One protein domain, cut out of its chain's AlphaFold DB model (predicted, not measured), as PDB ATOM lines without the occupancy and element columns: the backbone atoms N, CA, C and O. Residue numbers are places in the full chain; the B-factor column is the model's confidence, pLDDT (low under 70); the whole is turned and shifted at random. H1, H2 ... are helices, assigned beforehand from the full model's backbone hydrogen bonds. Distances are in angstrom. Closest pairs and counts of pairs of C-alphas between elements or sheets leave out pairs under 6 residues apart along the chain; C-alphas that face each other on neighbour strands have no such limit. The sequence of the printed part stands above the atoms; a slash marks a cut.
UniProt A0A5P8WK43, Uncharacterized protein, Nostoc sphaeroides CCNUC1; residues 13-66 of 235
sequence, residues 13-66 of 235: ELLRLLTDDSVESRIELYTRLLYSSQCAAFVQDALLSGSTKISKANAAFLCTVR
ATOM      1  N   GLU A  13     168.991 131.921 183.583       88.12
ATOM      2  CA  GLU A  13     169.963 131.914 184.659       88.12
ATOM      3  C   GLU A  13     169.416 131.385 185.991       88.12
ATOM      4  O   GLU A  13     170.041 130.523 186.600       88.12
ATOM      5  N   LEU A  14     168.230 131.811 186.440       90.94
ATOM      6  CA  LEU A  14     167.651 131.279 187.681       90.94
ATOM      7  C   LEU A  14     167.330 129.782 187.560       90.94
ATOM      8  O   LEU A  14     167.535 129.020 188.502       90.94
ATOM      9  N   LEU A  15     166.884 129.340 186.381       92.75
ATOM     10  CA  LEU A  15     166.675 127.918 186.093       92.75
ATOM     11  C   LEU A  15     167.990 127.126 186.105       92.75
ATOM     12  O   LEU A  15     168.032 126.009 186.628       92.75
ATOM     13  N   ARG A  16     169.071 127.705 185.569       94.31
ATOM     14  CA  ARG A  16     170.417 127.123 185.653       94.31
ATOM     15  C   ARG A  16     170.835 126.961 187.114       94.31
ATOM     16  O   ARG A  16     171.218 125.865 187.506       94.31
ATOM     17  N   LEU A  17     170.688 128.009 187.922       94.50
ATOM     18  CA  LEU A  17     171.063 127.988 189.337       94.50
ATOM     19  C   LEU A  17     170.279 126.957 190.143       94.50
ATOM     20  O   LEU A  17     170.865 126.302 190.996       94.50
ATOM     21  N   LEU A  18     168.984 126.776 189.858       95.75
ATOM     22  CA  LEU A  18     168.156 125.766 190.522       95.75
ATOM     23  C   LEU A  18     168.525 124.332 190.131       95.75
ATOM     24  O   LEU A  18     168.430 123.435 190.971       95.75
ATOM     25  N   THR A  19     168.924 124.098 188.880       95.56
ATOM     26  CA  THR A  19     169.202 122.746 188.360       95.56
ATOM     27  C   THR A  19     170.648 122.292 188.548       95.56
ATOM     28  O   THR A  19     170.889 121.084 188.579       95.56
ATOM     29  N   ASP A  20     171.590 123.222 188.693       95.56
ATOM     30  CA  ASP A  20     172.994 122.937 188.981       95.56
ATOM     31  C   ASP A  20     173.188 122.500 190.449       95.56
ATOM     32  O   ASP A  20     172.553 123.014 191.368       95.56
ATOM     33  N   ASP A  21     174.049 121.509 190.672       94.38
ATOM     34  CA  ASP A  21     174.338 120.923 191.990       94.38
ATOM     35  C   ASP A  21     175.687 121.408 192.562       94.38
ATOM     36  O   ASP A  21     176.124 120.955 193.627       94.38
ATOM     37  N   SER A  22     176.352 122.344 191.877       96.06
ATOM     38  CA  SER A  22     177.612 122.955 192.309       96.06
ATOM     39  C   SER A  22     177.471 123.808 193.581       96.06
ATOM     40  O   SER A  22     176.389 124.278 193.950       96.06
ATOM     41  N   VAL A  23     178.585 123.991 194.300       95.31
ATOM     42  CA  VAL A  23     178.639 124.857 195.492       95.31
ATOM     43  C   VAL A  23     178.479 126.320 195.082       95.31
ATOM     44  O   VAL A  23     177.796 127.086 195.757       95.31
ATOM     45  N   GLU A  24     179.065 126.682 193.950       94.50
ATOM     46  CA  GLU A  24     179.061 128.013 193.361       94.50
ATOM     47  C   GLU A  24     177.631 128.455 193.042       94.50
ATOM     48  O   GLU A  24     177.209 129.520 193.496       94.50
ATOM     49  N   SER A  25     176.844 127.604 192.374       92.75
ATOM     50  CA  SER A  25     175.439 127.902 192.076       92.75
ATOM     51  C   SER A  25     174.584 128.029 193.342       92.75
ATOM     52  O   SER A  25     173.707 128.889 193.392       92.75
ATOM     53  N   ARG A  26     174.866 127.261 194.408       94.88
ATOM     54  CA  ARG A  26     174.202 127.434 195.718       94.88
ATOM     55  C   ARG A  26     174.514 128.777 196.366       94.88
ATOM     56  O   ARG A  26     173.605 129.435 196.870       94.88
ATOM     57  N   ILE A  27     175.786 129.177 196.376       95.06
ATOM     58  CA  ILE A  27     176.220 130.462 196.942       95.06
ATOM     59  C   ILE A  27     175.591 131.613 196.158       95.06
ATOM     60  O   ILE A  27     175.070 132.559 196.755       95.06
ATOM     61  N   GLU A  28     175.602 131.524 194.830       93.94
ATOM     62  CA  GLU A  28     174.990 132.528 193.969       93.94
ATOM     63  C   GLU A  28     173.473 132.600 194.192       93.94
ATOM     64  O   GLU A  28     172.946 133.689 194.418       93.94
ATOM     65  N   LEU A  29     172.776 131.458 194.225       95.00
ATOM     66  CA  LEU A  29     171.343 131.390 194.513       95.00
ATOM     67  C   LEU A  29     171.009 132.008 195.875       95.00
ATOM     68  O   LEU A  29     170.104 132.833 195.962       95.00
ATOM     69  N   TYR A  30     171.757 131.668 196.929       95.56
ATOM     70  CA  TYR A  30     171.560 132.261 198.254       95.56
ATOM     71  C   TYR A  30     171.770 133.776 198.236       95.56
ATOM     72  O   TYR A  30     170.965 134.525 198.785       95.56
ATOM     73  N   THR A  31     172.818 134.245 197.560       94.62
ATOM     74  CA  THR A  31     173.089 135.680 197.439       94.62
ATOM     75  C   THR A  31     171.954 136.382 196.691       94.62
ATOM     76  O   THR A  31     171.483 137.423 197.142       94.62
ATOM     77  N   ARG A  32     171.443 135.792 195.605       94.69
ATOM     78  CA  ARG A  32     170.288 136.318 194.862       94.69
ATOM     79  C   ARG A  32     169.028 136.369 195.713       94.69
ATOM     80  O   ARG A  32     168.360 137.398 195.711       94.69
ATOM     81  N   LEU A  33     168.760 135.334 196.508       95.69
ATOM     82  CA  LEU A  33     167.657 135.338 197.469       95.69
ATOM     83  C   LEU A  33     167.780 136.487 198.476       95.69
ATOM     84  O   LEU A  33     166.772 137.085 198.820       95.69
ATOM     85  N   LEU A  34     168.983 136.850 198.922       95.88
ATOM     86  CA  LEU A  34     169.162 137.944 199.883       95.88
ATOM     87  C   LEU A  34     168.906 139.347 199.305       95.88
ATOM     88  O   LEU A  34     168.633 140.259 200.079       95.88
ATOM     89  N   TYR A  35     169.002 139.549 197.988       94.44
ATOM     90  CA  TYR A  35     168.868 140.885 197.381       94.44
ATOM     91  C   TYR A  35     167.675 141.037 196.430       94.44
ATOM     92  O   TYR A  35     167.189 142.151 196.269       94.44
ATOM     93  N   SER A  36     167.195 139.962 195.802       94.69
ATOM     94  CA  SER A  36     166.158 140.019 194.766       94.69
ATOM     95  C   SER A  36     164.849 139.388 195.243       94.69
ATOM     96  O   SER A  36     164.733 138.165 195.376       94.69
ATOM     97  N   SER A  37     163.831 140.230 195.431       93.88
ATOM     98  CA  SER A  37     162.457 139.807 195.723       93.88
ATOM     99  C   SER A  37     161.857 138.992 194.573       93.88
ATOM    100  O   SER A  37     161.178 137.997 194.816       93.88
ATOM    101  N   GLN A  38     162.185 139.327 193.318       92.81
ATOM    102  CA  GLN A  38     161.766 138.546 192.148       92.81
ATOM    103  C   GLN A  38     162.376 137.139 192.138       92.81
ATOM    104  O   GLN A  38     161.686 136.170 191.825       92.81
ATOM    105  N   CYS A  39     163.653 137.005 192.516       93.81
ATOM    106  CA  CYS A  39     164.288 135.700 192.676       93.81
ATOM    107  C   CYS A  39     163.588 134.880 193.765       93.81
ATOM    108  O   CYS A  39     163.261 133.720 193.531       93.81
ATOM    109  N   ALA A  40     163.307 135.483 194.924       94.75
ATOM    110  CA  ALA A  40     162.612 134.802 196.012       94.75
ATOM    111  C   ALA A  40     161.213 134.320 195.606       94.75
ATOM    112  O   ALA A  40     160.906 133.148 195.816       94.75
ATOM    113  N   ALA A  41     160.414 135.178 194.962       93.06
ATOM    114  CA  ALA A  41     159.094 134.812 194.454       93.06
ATOM    115  C   ALA A  41     159.179 133.652 193.449       93.06
ATOM    116  O   ALA A  41     158.488 132.648 193.595       93.06
ATOM    117  N   PHE A  42     160.103 133.735 192.487       92.62
ATOM    118  CA  PHE A  42     160.302 132.672 191.504       92.62
ATOM    119  C   PHE A  42     160.678 131.329 192.148       92.62
ATOM    120  O   PHE A  42     160.155 130.281 191.768       92.62
ATOM    121  N   VAL A  43     161.588 131.341 193.123       94.38
ATOM    122  CA  VAL A  43     162.022 130.124 193.818       94.38
ATOM    123  C   VAL A  43     160.890 129.548 194.671       94.38
ATOM    124  O   VAL A  43     160.704 128.332 194.686       94.38
ATOM    125  N   GLN A  44     160.108 130.394 195.342       93.75
ATOM    126  CA  GLN A  44     158.946 129.964 196.117       93.75
ATOM    127  C   GLN A  44     157.892 129.301 195.219       93.75
ATOM    128  O   GLN A  44     157.433 128.199 195.523       93.75
ATOM    129  N   ASP A  45     157.588 129.902 194.069       91.81
ATOM    130  CA  ASP A  45     156.676 129.330 193.076       91.81
ATOM    131  C   ASP A  45     157.199 128.001 192.516       91.81
ATOM    132  O   ASP A  45     156.440 127.040 192.358       91.81
ATOM    133  N   ALA A  46     158.505 127.897 192.249       91.69
ATOM    134  CA  ALA A  46     159.137 126.663 191.785       91.69
ATOM    135  C   ALA A  46     159.026 125.522 192.815       91.69
ATOM    136  O   ALA A  46     158.776 124.377 192.434       91.69
ATOM    137  N   LEU A  47     159.172 125.834 194.109       92.12
ATOM    138  CA  LEU A  47     159.018 124.869 195.202       92.12
ATOM    139  C   LEU A  47     157.565 124.406 195.366       92.12
ATOM    140  O   LEU A  47     157.331 123.225 195.608       92.12
ATOM    141  N   LEU A  48     156.595 125.318 195.228       91.31
ATOM    142  CA  LEU A  48     155.170 125.023 195.407       91.31
ATOM    143  C   LEU A  48     154.559 124.272 194.219       91.31
ATOM    144  O   LEU A  48     153.759 123.359 194.405       91.31
ATOM    145  N   SER A  49     154.924 124.659 192.997       90.31
ATOM    146  CA  SER A  49     154.363 124.081 191.769       90.31
ATOM    147  C   SER A  49     154.932 122.704 191.431       90.31
ATOM    148  O   SER A  49     154.270 121.918 190.754       90.31
ATOM    149  N   GLY A  50     156.174 122.418 191.837       83.94
ATOM    150  CA  GLY A  50     156.888 121.194 191.466       83.94
ATOM    151  C   GLY A  50     157.182 121.057 189.964       83.94
ATOM    152  O   GLY A  50     157.696 120.024 189.537       83.94
ATOM    153  N   SER A  51     156.876 122.072 189.146       83.25
ATOM    154  CA  SER A  51     157.079 122.035 187.690       83.25
ATOM    155  C   SER A  51     158.531 122.273 187.283       83.25
ATOM    156  O   SER A  51     158.940 121.922 186.178       83.25
ATOM    157  N   THR A  52     159.317 122.880 188.172       89.25
ATOM    158  CA  THR A  52     160.727 123.183 187.938       89.25
ATOM    159  C   THR A  52     161.594 122.101 188.560       89.25
ATOM    160  O   THR A  52     161.491 121.808 189.750       89.25
ATOM    161  N   LYS A  53     162.496 121.515 187.768       93.06
ATOM    162  CA  LYS A  53     163.515 120.607 188.296       93.06
ATOM    163  C   LYS A  53     164.471 121.399 189.194       93.06
ATOM    164  O   LYS A  53     165.080 122.360 188.739       93.06
ATOM    165  N   ILE A  54     164.633 120.965 190.438       95.62
ATOM    166  CA  ILE A  54     165.596 121.526 191.394       95.62
ATOM    167  C   ILE A  54     166.595 120.418 191.750       95.62
ATOM    168  O   ILE A  54     166.200 119.265 191.944       95.62
ATOM    169  N   SER A  55     167.892 120.734 191.786       96.25
ATOM    170  CA  SER A  55     168.925 119.780 192.207       96.25
ATOM    171  C   SER A  55     168.701 119.342 193.659       96.25
ATOM    172  O   SER A  55     168.088 120.056 194.456       96.25
ATOM    173  N   LYS A  56     169.175 118.146 194.027       95.06
ATOM    174  CA  LYS A  56     168.923 117.602 195.372       95.06
ATOM    175  C   LYS A  56     169.522 118.490 196.459       95.06
ATOM    176  O   LYS A  56     168.867 118.703 197.479       95.06
ATOM    177  N   ALA A  57     170.727 119.022 196.248       95.31
ATOM    178  CA  ALA A  57     171.355 119.883 197.238       95.31
ATOM    179  C   ALA A  57     170.666 121.251 197.331       95.31
ATOM    180  O   ALA A  57     170.480 121.749 198.442       95.31
ATOM    181  N   ASN A  58     170.230 121.839 196.207       95.62
ATOM    182  CA  ASN A  58     169.449 123.079 196.237       95.62
ATOM    183  C   ASN A  58     168.107 122.881 196.935       95.62
ATOM    184  O   ASN A  58     167.743 123.702 197.764       95.62
ATOM    185  N   ALA A  59     167.393 121.790 196.653       94.75
ATOM    186  CA  ALA A  59     166.125 121.495 197.314       94.75
ATOM    187  C   ALA A  59     166.310 121.370 198.836       94.75
ATOM    188  O   ALA A  59     165.594 122.015 199.596       94.75
ATOM    189  N   ALA A  60     167.323 120.615 199.280       93.88
ATOM    190  CA  ALA A  60     167.645 120.475 200.700       93.88
ATOM    191  C   ALA A  60     167.986 121.822 201.360       93.88
ATOM    192  O   ALA A  60     167.512 122.104 202.458       93.88
ATOM    193  N   PHE A  61     168.769 122.666 200.682       94.38
ATOM    194  CA  PHE A  61     169.084 124.018 201.139       94.38
ATOM    195  C   PHE A  61     167.830 124.900 201.236       94.38
ATOM    196  O   PHE A  61     167.571 125.490 202.283       94.38
ATOM    197  N   LEU A  62     167.022 124.957 200.179       95.31
ATOM    198  CA  LEU A  62     165.831 125.803 200.102       95.31
ATOM    199  C   LEU A  62     164.768 125.428 201.142       95.31
ATOM    200  O   LEU A  62     164.088 126.314 201.650       95.31
ATOM    201  N   CYS A  63     164.676 124.155 201.539       93.00
ATOM    202  CA  CYS A  63     163.815 123.725 202.647       93.00
ATOM    203  C   CYS A  63     164.203 124.334 204.009       93.00
ATOM    204  O   CYS A  63     163.399 124.295 204.938       93.00
ATOM    205  N   THR A  64     165.411 124.886 204.149       93.88
ATOM    206  CA  THR A  64     165.859 125.578 205.373       93.88
ATOM    207  C   THR A  64     165.592 127.085 205.348       93.88
ATOM    208  O   THR A  64     165.727 127.753 206.374       93.88
ATOM    209  N   VAL A  65     165.203 127.634 204.192       94.69
ATOM    210  CA  VAL A  65     164.988 129.071 204.006       94.69
ATOM    211  C   VAL A  65     163.600 129.463 204.511       94.69
ATOM    212  O   VAL A  65     162.582 128.924 204.084       94.69
ATOM    213  N   ARG A  66     163.555 130.459 205.401       95.38
ATOM    214  CA  ARG A  66     162.314 131.101 205.856       95.38
ATOM    215  C   ARG A  66     162.007 132.325 204.995       95.38
ATOM    216  O   ARG A  66     162.579 133.388 205.222       95.38
TER     217      ARG A  66
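Overview. This is residues 13 to 66 of the 235 residues of an uncharacterized protein of Nostoc sphaeroides CCNUC1 (UniProt A0A5P8WK43). Two longer helices, H2 and H3, meet at a corner as a V, and two short helices, H1 and H4, lie on opposite sides of this V. The printed part has 54 residues with four named helices, H1 to H4 in chain order, and no named strand: all helix. It is compact and rounded, with a radius of gyration of the C-alphas of 9.8 A and spans of 23 by 23 by 22 A.

Arrangement. H1, residues 13 to 19, touches H2, residues 23 to 35, at its residues 25 to 29 alone, at a steep tilt of 53 degrees; the closest C-alphas, Leu 17 and Ser 25, are 5.2 A apart. H2 touches H3, residues 37 to 49, only at the corner, at a steep tilt of 64 degrees; the closest C-alphas, Leu 33 and Ala 40, are 5.3 A apart. H4, residues 56 to 62, is close to but not clearly touching H1, closest at C-alphas 18 and 58, 6.4 A. Each helix has every O i to N i+4 pair within hydrogen-bond range.

Along the chain. H1 begins at C-alpha 13 (169.963, 131.914, 184.659). H2 is 18.9 A long, H3 18.1 A. H4 ends at C-alpha 62 (165.831, 125.803, 200.102).

Size, cuts and confidence. The printed part has no cut and no long link; no printed residue is under 70 in pLDDT.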